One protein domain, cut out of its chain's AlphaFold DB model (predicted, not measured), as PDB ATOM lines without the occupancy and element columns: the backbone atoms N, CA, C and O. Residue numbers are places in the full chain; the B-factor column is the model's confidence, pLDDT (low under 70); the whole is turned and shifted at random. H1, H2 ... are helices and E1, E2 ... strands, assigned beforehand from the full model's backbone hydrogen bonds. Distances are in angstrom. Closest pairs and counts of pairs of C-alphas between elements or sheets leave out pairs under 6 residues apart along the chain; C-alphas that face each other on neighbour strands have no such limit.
ATOM      1  N   GLN A   7      63.084 131.551 106.200       71.94
ATOM      2  CA  GLN A   7      62.118 131.996 107.214       71.94
ATOM      3  C   GLN A   7      62.793 132.343 108.552       71.94
ATOM      4  O   GLN A   7      62.326 133.200 109.299       71.94
ATOM      5  N   ASP A   8      63.906 131.673 108.842       72.06
ATOM      6  CA  ASP A   8      64.658 131.860 110.072       72.06
ATOM      7  C   ASP A   8      65.532 133.128 109.990       72.06
ATOM      8  O   ASP A   8      65.849 133.716 111.023       72.06
ATOM      9  N   LEU A   9      65.880 133.593 108.779       72.75
ATOM     10  CA  LEU A   9      66.688 134.802 108.569       72.75
ATOM     11  C   LEU A   9      65.956 136.063 109.042       72.75
ATOM     12  O   LEU A   9      66.554 136.891 109.727       72.75
ATOM     13  N   ASP A  10      64.662 136.198 108.738       76.06
ATOM     14  CA  ASP A  10      63.856 137.348 109.184       76.06
ATOM     15  C   ASP A  10      63.824 137.458 110.712       76.06
ATOM     16  O   ASP A  10      63.790 138.553 111.281       76.06
ATOM     17  N   SER A  11      63.845 136.308 111.391       77.00
ATOM     18  CA  SER A  11      63.882 136.256 112.850       77.00
ATOM     19  C   SER A  11      65.224 136.751 113.390       77.00
ATOM     20  O   SER A  11      65.232 137.445 114.402       77.00
ATOM     21  N   LEU A  12      66.343 136.486 112.705       72.81
ATOM     22  CA  LEU A  12      67.668 136.966 113.120       72.81
ATOM     23  C   LEU A  12      67.772 138.491 113.120       72.81
ATOM     24  O   LEU A  12      68.330 139.060 114.055       72.81
ATOM     25  N   VAL A  13      67.216 139.145 112.096       76.19
ATOM     26  CA  VAL A  13      67.199 140.612 112.008       76.19
ATOM     27  C   VAL A  13      66.341 141.206 113.126       76.19
ATOM     28  O   VAL A  13      66.773 142.113 113.829       76.19
ATOM     29  N   LYS A  14      65.139 140.660 113.348       78.75
ATOM     30  CA  LYS A  14      64.226 141.144 114.401       78.75
ATOM     31  C   LYS A  14      64.788 140.960 115.804       78.75
ATOM     32  O   LYS A  14      64.573 141.809 116.661       78.75
ATOM     33  N   LEU A  15      65.474 139.845 116.035       77.38
ATOM     34  CA  LEU A  15      66.067 139.518 117.326       77.38
ATOM     35  C   LEU A  15      67.415 140.210 117.549       77.38
ATOM     36  O   LEU A  15      67.961 140.066 118.638       77.38
ATOM     37  N   LYS A  16      67.961 140.899 116.531       73.25
ATOM     38  CA  LYS A  16      69.316 141.470 116.520       73.25
ATOM     39  C   LYS A  16      70.341 140.517 117.138       73.25
ATOM     40  O   LYS A  16      71.173 140.908 117.949       73.25
ATOM     41  N   SER A  17      70.238 139.230 116.816       75.75
ATOM     42  CA  SER A  17      71.092 138.229 117.449       75.75
ATOM     43  C   SER A  17      72.549 138.459 117.060       75.75
ATOM     44  O   SER A  17      72.840 138.726 115.892       75.75
ATOM     45  N   ILE A  18      73.458 138.324 118.027       80.31
ATOM     46  CA  ILE A  18      74.892 138.289 117.748       80.31
ATOM     47  C   ILE A  18      75.196 136.959 117.052       80.31
ATOM     48  O   ILE A  18      74.847 135.881 117.534       80.31
ATOM     49  N   LEU A  19      75.829 137.050 115.892       80.06
ATOM     50  CA  LEU A  19      76.209 135.946 115.028       80.06
ATOM     51  C   LEU A  19      77.728 135.886 114.926       80.06
ATOM     52  O   LEU A  19      78.414 136.906 114.950       80.06
ATOM     53  N   VAL A  20      78.249 134.679 114.737       77.94
ATOM     54  CA  VAL A  20      79.657 134.467 114.404       77.94
ATOM     55  C   VAL A  20      79.764 134.339 112.890       77.94
ATOM     56  O   VAL A  20      79.254 133.385 112.301       77.94
ATOM     57  N   PHE A  21      80.422 135.301 112.253       73.69
ATOM     58  CA  PHE A  21      80.700 135.283 110.826       73.69
ATOM     59  C   PHE A  21      82.119 134.781 110.570       73.69
ATOM     60  O   PHE A  21      83.092 135.415 110.970       73.69
ATOM     61  N   SER A  22      82.229 133.648 109.878       71.06
ATOM     62  CA  SER A  22      83.504 133.148 109.361       71.06
ATOM     63  C   SER A  22      83.860 133.935 108.102       71.06
ATOM     64  O   SER A  22      83.261 133.708 107.054       71.06
ATOM     65  N   VAL A  23      84.811 134.863 108.200       63.19
ATOM     66  CA  VAL A  23      85.260 135.717 107.085       63.19
ATOM     67  C   VAL A  23      85.924 134.879 105.987       63.19
ATOM     68  O   VAL A  23      85.777 135.169 104.799       63.19
ATOM     69  N   ASP A  24      86.564 133.775 106.371       59.44
ATOM     70  CA  ASP A  24      87.140 132.805 105.447       59.44
ATOM     71  C   ASP A  24      86.066 131.789 105.013       59.44
ATOM     72  O   ASP A  24      85.989 130.663 105.504       59.44
ATOM     73  N   CYS A  25      85.193 132.185 104.081       53.66
ATOM     74  CA  CYS A  25      84.125 131.315 103.555       53.66
ATOM     75  C   CYS A  25      84.645 130.132 102.709       53.66
ATOM     76  O   CYS A  25      83.890 129.212 102.404       53.66
ATOM     77  N   TRP A  26      85.928 130.141 102.337       53.28
ATOM     78  CA  TRP A  26      86.627 129.018 101.694       53.28
ATOM     79  C   TRP A  26      87.582 128.345 102.686       53.28
ATOM     80  O   TRP A  26      88.655 127.877 102.307       53.28
ATOM     81  N   GLY A  27      87.214 128.370 103.972       61.50
ATOM     82  CA  GLY A  27      88.030 127.884 105.074       61.50
ATOM     83  C   GLY A  27      88.465 126.436 104.891       61.50
ATOM     84  O   GLY A  27      87.888 125.680 104.102       61.50
ATOM     85  N   ALA A  28      89.485 126.046 105.649       62.19
ATOM     86  CA  ALA A  28      90.084 124.722 105.587       62.19
ATOM     87  C   ALA A  28      89.051 123.580 105.596       62.19
ATOM     88  O   ALA A  28      89.223 122.607 104.875       62.19
ATOM     89  N   SER A  29      87.905 123.752 106.262       64.06
ATOM     90  CA  SER A  29      86.750 122.844 106.227       64.06
ATOM     91  C   SER A  29      86.204 122.540 104.820       64.06
ATOM     92  O   SER A  29      85.873 121.391 104.526       64.06
ATOM     93  N   TYR A  30      86.109 123.536 103.931       68.56
ATOM     94  CA  TYR A  30      85.696 123.336 102.536       68.56
ATOM     95  C   TYR A  30      86.749 122.532 101.770       68.56
ATOM     96  O   TYR A  30      86.416 121.562 101.090       68.56
ATOM     97  N   LEU A  31      88.029 122.875 101.941       70.81
ATOM     98  CA  LEU A  31      89.142 122.158 101.319       70.81
ATOM     99  C   LEU A  31      89.261 120.720 101.850       70.81
ATOM    100  O   LEU A  31      89.448 119.804 101.055       70.81
ATOM    101  N   ARG A  32      89.039 120.484 103.149       72.62
ATOM    102  CA  ARG A  32      88.944 119.140 103.744       72.62
ATOM    103  C   ARG A  32      87.825 118.328 103.100       72.62
ATOM    104  O   ARG A  32      88.044 117.172 102.754       72.62
ATOM    105  N   ASN A  33      86.653 118.929 102.893       73.88
ATOM    106  CA  ASN A  33      85.545 118.255 102.217       73.88
ATOM    107  C   ASN A  33      85.852 117.939 100.743       73.88
ATOM    108  O   ASN A  33      85.374 116.940 100.222       73.88
ATOM    109  N   VAL A  34      86.658 118.750 100.057       72.75
ATOM    110  CA  VAL A  34      87.141 118.410  98.709       72.75
ATOM    111  C   VAL A  34      88.143 117.247  98.770       72.75
ATOM    112  O   VAL A  34      88.030 116.304  97.991       72.75
ATOM    113  N   LEU A  35      89.072 117.254  99.733       74.00
ATOM    114  CA  LEU A  35      90.097 116.213  99.892       74.00
ATOM    115  C   LEU A  35      89.540 114.829 100.228       74.00
ATOM    116  O   LEU A  35      90.080 113.841  99.734       74.00
ATOM    117  N   THR A  36      88.459 114.734 101.007       73.12
ATOM    118  CA  THR A  36      87.794 113.445 101.288       73.12
ATOM    119  C   THR A  36      87.237 112.778 100.031       73.12
ATOM    120  O   THR A  36      87.074 111.560 100.010       73.12
ATOM    121  N   HIS A  37      86.988 113.554  98.974       72.75
ATOM    122  CA  HIS A  37      86.527 113.069  97.673       72.75
ATOM    123  C   HIS A  37      87.667 112.947  96.642       72.75
ATOM    124  O   HIS A  37      87.433 112.466  95.535       72.75
ATOM    125  N   GLY A  38      88.899 113.331  97.005       71.62
ATOM    126  CA  GLY A  38      90.110 113.210  96.188       71.62
ATOM    127  C   GLY A  38      90.846 114.538  95.959       71.62
ATOM    128  O   GLY A  38      90.246 115.572  95.671       71.62
ATOM    129  N   SER A  39      92.182 114.514  96.028       68.44
ATOM    130  CA  SER A  39      93.032 115.713  95.905       68.44
ATOM    131  C   SER A  39      93.181 116.263  94.481       68.44
ATOM    132  O   SER A  39      93.721 117.354  94.291       68.44
ATOM    133  N   THR A  40      92.682 115.549  93.471       72.44
ATOM    134  CA  THR A  40      92.740 115.951  92.055       72.44
ATOM    135  C   THR A  40      91.919 117.203  91.751       72.44
ATOM    136  O   THR A  40      92.156 117.870  90.746       72.44
ATOM    137  N   HIS A  41      90.980 117.545  92.632       66.38
ATOM    138  CA  HIS A  41      90.121 118.719  92.515       66.38
ATOM    139  C   HIS A  41      90.765 120.010  93.043       66.38
ATOM    140  O   HIS A  41      90.180 121.080  92.896       66.38
ATOM    141  N   ILE A  42      91.968 119.930  93.627       69.38
ATOM    142  CA  ILE A  42      92.711 121.086  94.136       69.38
ATOM    143  C   ILE A  42      94.004 121.226  93.335       69.38
ATOM    144  O   ILE A  42      94.907 120.393  93.419       69.38
ATOM    145  N   THR A  43      94.100 122.299  92.552       66.12
ATOM    146  CA  THR A  43      95.256 122.565  91.690       66.12
ATOM    147  C   THR A  43      95.961 123.849  92.116       66.12
ATOM    148  O   THR A  43      95.358 124.787  92.640       66.12
ATOM    149  N   THR A  44      97.276 123.892  91.917       63.78
ATOM    150  CA  THR A  44      98.055 125.118  92.125       63.78
ATOM    151  C   THR A  44      97.823 126.101  90.972       63.78
ATOM    152  O   THR A  44      97.515 125.693  89.854       63.78
ATOM    153  N   LYS A  45      98.063 127.405  91.188       63.78
ATOM    154  CA  LYS A  45      98.018 128.437  90.122       63.78
ATOM    155  C   LYS A  45      98.909 128.124  88.905       63.78
ATOM    156  O   LYS A  45      98.693 128.689  87.842       63.78
ATOM    157  N   GLN A  46      99.898 127.238  89.056       64.25
ATOM    158  CA  GLN A  46     100.774 126.761  87.977       64.25
ATOM    159  C   GLN A  46     100.227 125.518  87.243       64.25
ATOM    160  O   GLN A  46     100.910 124.925  86.414       64.25
ATOM    161  N   GLY A  47      98.977 125.140  87.508       55.41
ATOM    162  CA  GLY A  47      98.090 124.528  86.525       55.41
ATOM    163  C   GLY A  47      98.149 123.017  86.335       55.41
ATOM    164  O   GLY A  47      97.222 122.516  85.727       55.41
ATOM    165  N   ASN A  48      99.138 122.269  86.839       59.53
ATOM    166  CA  ASN A  48      99.210 120.815  86.559       59.53
ATOM    167  C   ASN A  48      99.854 119.948  87.654       59.53
ATOM    168  O   ASN A  48     100.116 118.768  87.434       59.53
ATOM    169  N   LYS A  49     100.137 120.504  88.835       61.72
ATOM    170  CA  LYS A  49     100.661 119.726  89.967       61.72
ATOM    171  C   LYS A  49      99.620 119.678  91.073       61.72
ATOM    172  O   LYS A  49      99.278 120.719  91.639       61.72
ATOM    173  N   THR A  50      99.130 118.475  91.340       69.25
ATOM    174  CA  THR A  50      98.325 118.128  92.510       69.25
ATOM    175  C   THR A  50      99.265 117.557  93.567       69.25
ATOM    176  O   THR A  50     100.174 116.787  93.251       69.25
ATOM    177  N   LEU A  51      99.099 117.972  94.821       74.62
ATOM    178  CA  LEU A  51      99.794 117.325  95.930       74.62
ATOM    179  C   LEU A  51      99.048 116.029  96.316       74.62
ATOM    180  O   LEU A  51      97.822 115.955  96.153       74.62
ATOM    181  N   PRO A  52      99.760 115.011  96.830       81.94
ATOM    182  CA  PRO A  52      99.155 113.921  97.588       81.94
ATOM    183  C   PRO A  52      98.223 114.443  98.687       81.94
ATOM    184  O   PRO A  52      98.427 115.535  99.223       81.94
ATOM    185  N   THR A  53      97.198 113.662  99.015       79.94
ATOM    186  CA  THR A  53      96.179 114.029 100.008       79.94
ATOM    187  C   THR A  53      96.794 114.334 101.372       79.94
ATOM    188  O   THR A  53      96.390 115.296 102.014       79.94
ATOM    189  N   GLU A  54      97.803 113.572 101.785       80.44
ATOM    190  CA  GLU A  54      98.491 113.709 103.071       80.44
ATOM    191  C   GLU A  54      99.150 115.086 103.207       80.44
ATOM    192  O   GLU A  54      98.965 115.769 104.208       80.44
ATOM    193  N   LEU A  55      99.824 115.556 102.150       81.19
ATOM    194  CA  LEU A  55     100.456 116.877 102.147       81.19
ATOM    195  C   LEU A  55      99.430 118.012 102.163       81.19
ATOM    196  O   LEU A  55      99.687 119.067 102.737       81.19
ATOM    197  N   TRP A  56      98.266 117.817 101.545       81.25
ATOM    198  CA  TRP A  56      97.180 118.787 101.654       81.25
ATOM    199  C   TRP A  56      96.585 118.836 103.061       81.25
ATOM    200  O   TRP A  56      96.265 119.927 103.524       81.25
ATOM    201  N   ILE A  57      96.454 117.694 103.740       77.94
ATOM    202  CA  ILE A  57      96.006 117.642 105.137       77.94
ATOM    203  C   ILE A  57      96.995 118.406 106.024       77.94
ATOM    204  O   ILE A  57      96.558 119.295 106.744       77.94
ATOM    205  N   ASP A  58      98.303 118.175 105.883       78.38
ATOM    206  CA  ASP A  58      99.330 118.893 106.654       78.38
ATOM    207  C   ASP A  58      99.294 120.415 106.411       78.38
ATOM    208  O   ASP A  58      99.416 121.211 107.341       78.38
ATOM    209  N   ILE A  59      99.097 120.847 105.157       75.94
ATOM    210  CA  ILE A  59      98.955 122.272 104.805       75.94
ATOM    211  C   ILE A  59      97.706 122.879 105.454       75.94
ATOM    212  O   ILE A  59      97.754 124.022 105.908       75.94
ATOM    213  N   LEU A  60      96.593 122.142 105.487       75.81
ATOM    214  CA  LEU A  60      95.356 122.598 106.119       75.81
ATOM    215  C   LEU A  60      95.474 122.633 107.638       75.81
ATOM    216  O   LEU A  60      95.050 123.616 108.230       75.81
ATOM    217  N   ASP A  61      96.089 121.623 108.251       73.94
ATOM    218  CA  ASP A  61      96.362 121.584 109.687       73.94
ATOM    219  C   ASP A  61      97.236 122.785 110.091       73.94
ATOM    220  O   ASP A  61      96.926 123.490 111.050       73.94
ATOM    221  N   LEU A  62      98.278 123.096 109.310       69.88
ATOM    222  CA  LEU A  62      99.092 124.299 109.502       69.88
ATOM    223  C   LEU A  62      98.274 125.581 109.317       69.88
ATOM    224  O   LEU A  62      98.344 126.470 110.159       69.88
ATOM    225  N   ALA A  63      97.490 125.693 108.244       66.62
ATOM    226  CA  ALA A  63      96.663 126.872 107.998       66.62
ATOM    227  C   ALA A  63      95.636 127.102 109.119       66.62
ATOM    228  O   ALA A  63      95.421 128.246 109.510       66.62
ATOM    229  N   GLU A  64      95.054 126.029 109.665       67.69
ATOM    230  CA  GLU A  64      94.129 126.054 110.802       67.69
ATOM    231  C   GLU A  64      94.816 126.475 112.110       67.69
ATOM    232  O   GLU A  64      94.243 127.241 112.882       67.69
ATOM    233  N   LEU A  65      96.064 126.055 112.341       62.53
ATOM    234  CA  LEU A  65      96.865 126.490 113.495       62.53
ATOM    235  C   LEU A  65      97.198 127.992 113.463       62.53
ATOM    236  O   LEU A  65      97.388 128.597 114.516       62.53
ATOM    237  N   TYR A  66      97.251 128.597 112.272       57.66
ATOM    238  CA  TYR A  66      97.486 130.033 112.070       57.66
ATOM    239  C   TYR A  66      96.201 130.828 111.791       57.66
ATOM    240  O   TYR A  66      96.277 131.960 111.311       57.66
ATOM    241  N   VAL A  67      95.023 130.271 112.098       56.28
ATOM    242  CA  VAL A  67      93.741 130.990 112.039       56.28
ATOM    243  C   VAL A  67      93.786 132.160 113.026       56.28
ATOM    244  O   VAL A  67      93.613 132.017 114.235       56.28
ATOM    245  N   TYR A  68      94.103 133.342 112.499       53.69
ATOM    246  CA  TYR A  68      94.187 134.590 113.253       53.69
ATOM    247  C   TYR A  68      92.808 134.991 113.801       53.69
ATOM    248  O   TYR A  68      91.772 134.665 113.222       53.69
ATOM    249  N   LYS A  69      92.800 135.845 114.840       51.44
ATOM    250  CA  LYS A  69      91.621 136.575 115.370       51.44
ATOM    251  C   LYS A  69      90.736 137.256 114.296       51.44
ATOM    252  O   LYS A  69      89.627 137.666 114.606       51.44
ATOM    253  N   ASN A  70      91.195 137.356 113.046       54.31
ATOM    254  CA  ASN A  70      90.462 137.925 111.912       54.31
ATOM    255  C   ASN A  70      89.554 136.935 111.158       54.31
ATOM    256  O   ASN A  70      88.779 137.378 110.312       54.31
ATOM    257  N   THR A  71      89.633 135.629 111.431       62.84
ATOM    258  CA  THR A  71      88.832 134.617 110.719       62.84
ATOM    259  C   THR A  71      87.378 134.601 111.170       62.84
ATOM    260  O   THR A  71      86.493 134.297 110.371       62.84
ATOM    261  N   TYR A  72      87.110 134.994 112.414       66.56
ATOM    262  CA  TYR A  72      85.759 135.099 112.947       66.56
ATOM    263  C   TYR A  72      85.482 136.528 113.388       66.56
ATOM    264  O   TYR A  72      86.204 137.087 114.206       66.56
ATOM    265  N   LYS A  73      84.413 137.110 112.852       75.25
ATOM    266  CA  LYS A  73      83.883 138.394 113.304       75.25
ATOM    267  C   LYS A  73      82.556 138.171 113.999       75.25
ATOM    268  O   LYS A  73      81.703 137.450 113.483       75.25
ATOM    269  N   LEU A  74      82.372 138.809 115.148       79.31
ATOM    270  CA  LEU A  74      81.042 138.965 115.714       79.31
ATOM    271  C   LEU A  74      80.302 140.007 114.884       79.31
ATOM    272  O   LEU A  74      80.837 141.072 114.573       79.31
ATOM    273  N   VAL A  75      79.093 139.666 114.467       83.69
ATOM    274  CA  VAL A  75      78.250 140.523 113.639       83.69
ATOM    275  C   VAL A  75      76.815 140.457 114.135       83.69
ATOM    276  O   VAL A  75      76.436 139.503 114.806       83.69
ATOM    277  N   TYR A  76      75.986 141.422 113.768       85.62
ATOM    278  CA  TYR A  76      74.543 141.349 113.998       85.62
ATOM    279  C   TYR A  76      73.787 141.767 112.739       85.62
ATOM    280  O   TYR A  76      74.237 142.629 111.981       85.62
ATOM    281  N   GLY A  77      72.658 141.105 112.485       85.00
ATOM    282  CA  GLY A  77      71.846 141.341 111.292       85.00
ATOM    283  C   GLY A  77      71.121 142.685 111.351       85.00
ATOM    284  O   GLY A  77      70.511 143.012 112.367       85.00
ATOM    285  N   ILE A  78      71.159 143.435 110.251       85.38
ATOM    286  CA  ILE A  78      70.477 144.731 110.103       85.38
ATOM    287  C   ILE A  78      69.274 144.592 109.178       85.38
ATOM    288  O   ILE A  78      68.195 145.098 109.470       85.38
ATOM    289  N   GLU A  79      69.459 143.904 108.053       85.88
ATOM    290  CA  GLU A  79      68.422 143.733 107.044       85.88
ATOM    291  C   GLU A  79      68.701 142.527 106.147       85.88
ATOM    292  O   GLU A  79      69.813 141.996 106.101       85.88
ATOM    293  N   ILE A  80      67.684 142.110 105.397       85.06
ATOM    294  CA  ILE A  80      67.813 141.116 104.334       85.06
ATOM    295  C   ILE A  80      67.559 141.817 103.007       85.06
ATOM    296  O   ILE A  80      66.501 142.404 102.790       85.06
ATOM    297  N   SER A  81      68.535 141.727 102.109       83.12
ATOM    298  CA  SER A  81      68.449 142.249 100.746       83.12
ATOM    299  C   SER A  81      68.372 141.103  99.744       83.12
ATOM    300  O   SER A  81      68.885 140.014  99.981       83.12
ATOM    301  N   LEU A  82      67.737 141.331  98.600       82.38
ATOM    302  CA  LEU A  82      67.726 140.380  97.493       82.38
ATOM    303  C   LEU A  82      68.832 140.770  96.509       82.38
ATOM    304  O   LEU A  82      68.738 141.814  95.866       82.38
ATOM    305  N   LYS A  83      69.885 139.952  96.392       77.38
ATOM    306  CA  LYS A  83      71.000 140.199  95.464       77.38
ATOM    307  C   LYS A  83      71.083 139.106  94.405       77.38
ATOM    308  O   LYS A  83      70.848 137.935  94.690       77.38
ATOM    309  N   SER A  84      71.416 139.497  93.175       70.50
ATOM    310  CA  SER A  84      71.761 138.538  92.121       70.50
ATOM    311  C   SER A  84      73.117 137.928  92.440       70.50
ATOM    312  O   SER A  84      74.090 138.658  92.638       70.50
ATOM    313  N   THR A  85      73.193 136.603  92.463       64.00
ATOM    314  CA  THR A  85      74.472 135.884  92.463       64.00
ATOM    315  C   THR A  85      74.941 135.663  91.014       64.00
ATOM    316  O   THR A  85      74.294 136.135  90.078       64.00
ATOM    317  N   ASN A  86      76.097 135.017  90.798       52.66
ATOM    318  CA  ASN A  86      76.758 134.830  89.483       52.66
ATOM    319  C   ASN A  86      75.994 133.938  88.463       52.66
ATOM    320  O   ASN A  86      76.573 133.365  87.545       52.66
ATOM    321  N   GLY A  87      74.679 133.839  88.595       53.44
ATOM    322  CA  GLY A  87      73.721 133.344  87.616       53.44
ATOM    323  C   GLY A  87      72.386 134.011  87.938       53.44
ATOM    324  O   GLY A  87      72.194 134.416  89.073       53.44
ATOM    325  N   ASN A  88      71.473 134.144  86.975       63.03
ATOM    326  CA  ASN A  88      70.210 134.918  87.043       63.03
ATOM    327  C   ASN A  88      69.228 134.623  88.218       63.03
ATOM    328  O   ASN A  88      68.057 134.990  88.143       63.03
ATOM    329  N   ARG A  89      69.633 133.923  89.281       71.19
ATOM    330  CA  ARG A  89      68.871 133.728  90.510       71.19
ATOM    331  C   ARG A  89      69.181 134.827  91.521       71.19
ATOM    332  O   ARG A  89      70.327 135.080  91.882       71.19
ATOM    333  N   THR A  90      68.111 135.443  92.000       78.06
ATOM    334  CA  THR A  90      68.142 136.363  93.131       78.06
ATOM    335  C   THR A  90      68.054 135.563  94.422       78.06
ATOM    336  O   THR A  90      67.126 134.769  94.590       78.06
ATOM    337  N   GLU A  91      69.000 135.772  95.331       77.44
ATOM    338  CA  GLU A  91      69.058 135.072  96.613       77.44
ATOM    339  C   GLU A  91      68.978 136.065  97.787       77.44
ATOM    340  O   GLU A  91      69.496 137.188  97.700       77.44
ATOM    341  N   PRO A  92      68.305 135.686  98.888       77.50
ATOM    342  CA  PRO A  92      68.258 136.492 100.098       77.50
ATOM    343  C   PRO A  92      69.650 136.559 100.732       77.50
ATOM    344  O   PRO A  92      70.274 135.543 101.024       77.50
ATOM    345  N   THR A  93      70.127 137.778 100.949       80.62
ATOM    346  CA  THR A  93      71.428 138.106 101.526       80.62
ATOM    347  C   THR A  93      71.208 138.855 102.832       80.62
ATOM    348  O   THR A  93      70.658 139.957 102.826       80.62
ATOM    349  N   LEU A  94      71.659 138.274 103.942       81.62
ATOM    350  CA  LEU A  94      71.687 138.950 105.236       81.62
ATOM    351  C   LEU A  94      72.814 139.993 105.238       81.62
ATOM    352  O   LEU A  94      73.972 139.661 104.988       81.62
ATOM    353  N   ILE A  95      72.464 141.246 105.503       84.44
ATOM    354  CA  ILE A  95      73.404 142.345 105.701       84.44
ATOM    355  C   ILE A  95      73.639 142.489 107.201       84.44
ATOM    356  O   ILE A  95      72.684 142.611 107.973       84.44
ATOM    357  N   CYS A  96      74.906 142.480 107.607       84.62
ATOM    358  CA  CYS A  96      75.298 142.579 109.006       84.62
ATOM    359  C   CYS A  96      76.260 143.744 109.238       84.62
ATOM    360  O   CYS A  96      77.087 144.040 108.374       84.62
ATOM    361  N   ASN A  97      76.202 144.324 110.434       86.44
ATOM    362  CA  ASN A  97      77.265 145.176 110.960       86.44
ATOM    363  C   ASN A  97      78.263 144.323 111.740       86.44
ATOM    364  O   ASN A  97      77.880 143.336 112.368       86.44
ATOM    365  N   VAL A  98      79.533 144.721 111.705       83.06
ATOM    366  CA  VAL A  98      80.570 144.141 112.561       83.06
ATOM    367  C   VAL A  98      80.443 144.746 113.953       83.06
ATOM    368  O   VAL A  98      80.272 145.954 114.095       83.06
ATOM    369  N   LEU A  99      80.528 143.899 114.972       80.25
ATOM    370  CA  LEU A  99      80.667 144.333 116.351       80.25
ATOM    371  C   LEU A  99      82.153 144.631 116.604       80.25
ATOM    372  O   LEU A  99      82.932 143.721 116.890       80.25
ATOM    373  N   GLU A 100      82.550 145.889 116.397       71.50
ATOM    374  CA  GLU A 100      83.956 146.326 116.470       71.50
ATOM    375  C   GLU A 100      84.523 146.226 117.893       71.50
ATOM    376  O   GLU A 100      85.670 145.821 118.080       71.50
ATOM    377  N   GLU A 101      83.705 146.526 118.905       65.12
ATOM    378  CA  GLU A 101      84.090 146.428 120.310       65.12
ATOM    379  C   GLU A 101      83.365 145.273 120.998       65.12
ATOM    380  O   GLU A 101      82.142 145.246 121.120       65.12
ATOM    381  N   TRP A 102      84.141 144.314 121.492       67.56
ATOM    382  CA  TRP A 102      83.671 143.286 122.406       67.56
ATOM    383  C   TRP A 102      84.813 142.947 123.357       67.56
ATOM    384  O   TRP A 102      85.935 142.674 122.931       67.56
ATOM    385  N   LYS A 103      84.540 143.029 124.659       63.69
ATOM    386  CA  LYS A 103      85.504 142.668 125.700       63.69
ATOM    387  C   LYS A 103      85.256 141.241 126.140       63.69
ATOM    388  O   LYS A 103      84.104 140.822 126.275       63.69
ATOM    389  N   GLU A 104      86.334 140.505 126.369       62.06
ATOM    390  CA  GLU A 104      86.229 139.195 127.002       62.06
ATOM    391  C   GLU A 104      85.658 139.383 128.417       62.06
ATOM    392  O   GLU A 104      85.961 140.369 129.092       62.06
ATOM    393  N   CYS A 105      84.811 138.458 128.887       61.56
ATOM    394  CA  CYS A 105      84.209 138.573 130.225       61.56
ATOM    395  C   CYS A 105      85.267 138.717 131.331       61.56
ATOM    396  O   CYS A 105      85.022 139.392 132.328       61.56
ATOM    397  N   GLU A 106      86.440 138.109 131.148       63.00
ATOM    398  CA  GLU A 106      87.563 138.181 132.089       63.00
ATOM    399  C   GLU A 106      88.180 139.592 132.184       63.00
ATOM    400  O   GLU A 106      88.813 139.920 133.185       63.00
ATOM    401  N   GLU A 107      87.946 140.458 131.194       65.94
ATOM    402  CA  GLU A 107      88.440 141.841 131.144       65.94
ATOM    403  C   GLU A 107      87.453 142.862 131.750       65.94
ATOM    404  O   GLU A 107      87.742 144.063 131.817       65.94
ATOM    405  N   LEU A 108      86.271 142.422 132.199       74.25
ATOM    406  CA  LEU A 108      85.250 143.286 132.796       74.25
ATOM    407  C   LEU A 108      85.567 143.545 134.276       74.25
ATOM    408  O   LEU A 108      85.126 142.830 135.173       74.25
ATOM    409  N   THR A 109      86.341 144.596 134.551       76.06
ATOM    410  CA  THR A 109      86.854 144.879 135.906       76.06
ATOM    411  C   THR A 109      85.954 145.771 136.769       76.06
ATOM    412  O   THR A 109      86.266 145.993 137.939       76.06
ATOM    413  N   ASN A 110      84.871 146.341 136.226       78.94
ATOM    414  CA  ASN A 110      83.963 147.211 136.981       78.94
ATOM    415  C   ASN A 110      82.493 147.061 136.542       78.94
ATOM    416  O   ASN A 110      82.195 146.553 135.463       78.94
ATOM    417  N   GLY A 111      81.571 147.509 137.402       77.50
ATOM    418  CA  GLY A 111      80.127 147.360 137.183       77.50
ATOM    419  C   GLY A 111      79.595 148.111 135.958       77.50
ATOM    420  O   GLY A 111      78.651 147.646 135.324       77.50
ATOM    421  N   ASP A 112      80.219 149.224 135.574       78.12
ATOM    422  CA  ASP A 112      79.813 149.990 134.390       78.12
ATOM    423  C   ASP A 112      80.119 149.231 133.091       78.12
ATOM    424  O   ASP A 112      79.287 149.203 132.184       78.12
ATOM    425  N   LEU A 113      81.265 148.544 133.025       73.12
ATOM    426  CA  LEU A 113      81.634 147.685 131.900       73.12
ATOM    427  C   LEU A 113      80.717 146.460 131.794       73.12
ATOM    428  O   LEU A 113      80.313 146.102 130.690       73.12
ATOM    429  N   VAL A 114      80.338 145.854 132.925       75.94
ATOM    430  CA  VAL A 114      79.354 144.756 132.949       75.94
ATOM    431  C   VAL A 114      77.996 145.239 132.437       75.94
ATOM    432  O   VAL A 114      77.397 144.592 131.584       75.94
ATOM    433  N   ASN A 115      77.536 146.411 132.879       78.25
ATOM    434  CA  ASN A 115      76.277 146.993 132.412       78.25
ATOM    435  C   ASN A 115      76.300 147.321 130.913       78.25
ATOM    436  O   ASN A 115      75.305 147.098 130.223       78.25
ATOM    437  N   ALA A 116      77.408 147.858 130.398       74.19
ATOM    438  CA  ALA A 116      77.573 148.117 128.969       74.19
ATOM    439  C   ALA A 116      77.534 146.810 128.160       74.19
ATOM    440  O   ALA A 116      76.822 146.720 127.161       74.19
ATOM    441  N   TYR A 117      78.212 145.769 128.648       75.00
ATOM    442  CA  TYR A 117      78.195 144.441 128.039       75.00
ATOM    443  C   TYR A 117      76.788 143.822 128.026       75.00
ATOM    444  O   TYR A 117      76.311 143.375 126.985       75.00
ATOM    445  N   GLU A 118      76.066 143.855 129.150       75.69
ATOM    446  CA  GLU A 118      74.688 143.350 129.225       75.69
ATOM    447  C   GLU A 118      73.720 144.110 128.312       75.69
ATOM    448  O   GLU A 118      72.775 143.520 127.781       75.69
ATOM    449  N   LYS A 119      73.928 145.419 128.131       78.31
ATOM    450  CA  LYS A 119      73.155 146.217 127.175       78.31
ATOM    451  C   LYS A 119      73.464 145.805 125.739       78.31
ATOM    452  O   LYS A 119      72.518 145.573 124.996       78.31
ATOM    453  N   CYS A 120      74.737 145.619 125.391       76.38
ATOM    454  CA  CYS A 120      75.160 145.129 124.077       76.38
ATOM    455  C   CYS A 120      74.565 143.744 123.753       76.38
ATOM    456  O   CYS A 120      74.093 143.511 122.644       76.38
ATOM    457  N   LEU A 121      74.484 142.835 124.735       74.75
ATOM    458  CA  LEU A 121      73.822 141.534 124.556       74.75
ATOM    459  C   LEU A 121      72.315 141.645 124.275       74.75
ATOM    460  O   LEU A 121      71.747 140.768 123.624       74.75
ATOM    461  N   LYS A 122      71.655 142.683 124.800       79.38
ATOM    462  CA  LYS A 122      70.216 142.927 124.604       79.38
ATOM    463  C   LYS A 122      69.932 143.683 123.309       79.38
ATOM    464  O   LYS A 122      68.924 143.412 122.663       79.38
ATOM    465  N   ASP A 123      70.796 144.625 122.956       80.62
ATOM    466  CA  ASP A 123      70.757 145.365 121.704       80.62
ATOM    467  C   ASP A 123      72.192 145.671 121.239       80.62
ATOM    468  O   ASP A 123      72.805 146.620 121.729       80.62
TER     469      ASP A 123
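This is residues 7 to 123 of the 127 residues of an uncharacterized protein of Fusarium oxysporum f. sp. lycopersici (strain 4287 / CBS 123668 / FGSC 9935 / NRRL 34936) (UniProt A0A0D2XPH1). A strongly twisted sheet of three strands, with the short helix H1 packed over one face, stands between two separate helical parts: a helical hairpin of H2 and H3, side by side, at one end of the longest axis, and H4 at the other. E2 bends sharply, with E1 beside its first part and E3 beside its second, and E2 and E3 make a long hairpin. The printed part has 117 residues with four named helices and three named strands, in the order H1 E1 H2 H3 E2 E3 H4; the class is mixed, helices and strands. The sheet runs E1 E2 E3, antiparallel throughout. The whole is flat, 58 by 42 by 22 A, and only just loose, close to extended, with a radius of gyration of the C-alphas of 19.7 A.

Begin at H1, residues 7 to 14, which is on the sheet at a height of 8.3 A. It lies over E3, residues 90 to 98, only just slantwise to the strands at 32 degrees on the local plane. Its closest C-alphas to E2, residues 72 to 84, are those of Val 13 and Gly 77, 4.8 A apart. Next look at E1, residues 18 to 22, an edge strand antiparallel to E2, where N 19 and O 75 are 2.8 A apart, within hydrogen-bond range. E2 bends by 93 degrees at residue 76; beyond it, in the hairpin with E3, N 81 and O 93 are 2.9 A apart. H2, residues 28 to 35, and H3, residues 53 to 65, touch as a helical hairpin, closest at the C-alphas of Ala 28 and Leu 60, 5.7 A; they run opposite ways at a shallow tilt of 5 degrees. H4, residues 111 to 122, is not on the sheet; its closest C-alpha pair with E1 is Ile 18 and Leu 121, 7.6 A. H3 and H4 are apart. In H2, H3 and H4 every O i to N i+4 pair is within hydrogen-bond range; in H1, 3 of 4 are.

Find C-alpha 7 at (62.118, 131.996, 107.214), where H1 begins. E1 spans 13.1 A and H2 10.2 A. H3 runs 18.4 A from C-alpha 53 at (96.179, 114.029, 100.008). E2 spans 25.3 A and E3 24.3 A. H4 runs 16.6 A to C-alpha 122 at (70.216, 142.927, 124.604).

Look at Asn 48 and Gly 111 for the two C-alphas farthest apart, 60.3 A. The printed part has no cut. The links from H2 to H3, 17 residues, and from E3 to H4, 12 residues, are long. The mean pLDDT of the printed part is 72.0; 41 residues are under 70, among them 41 to 50 and 62 to 72.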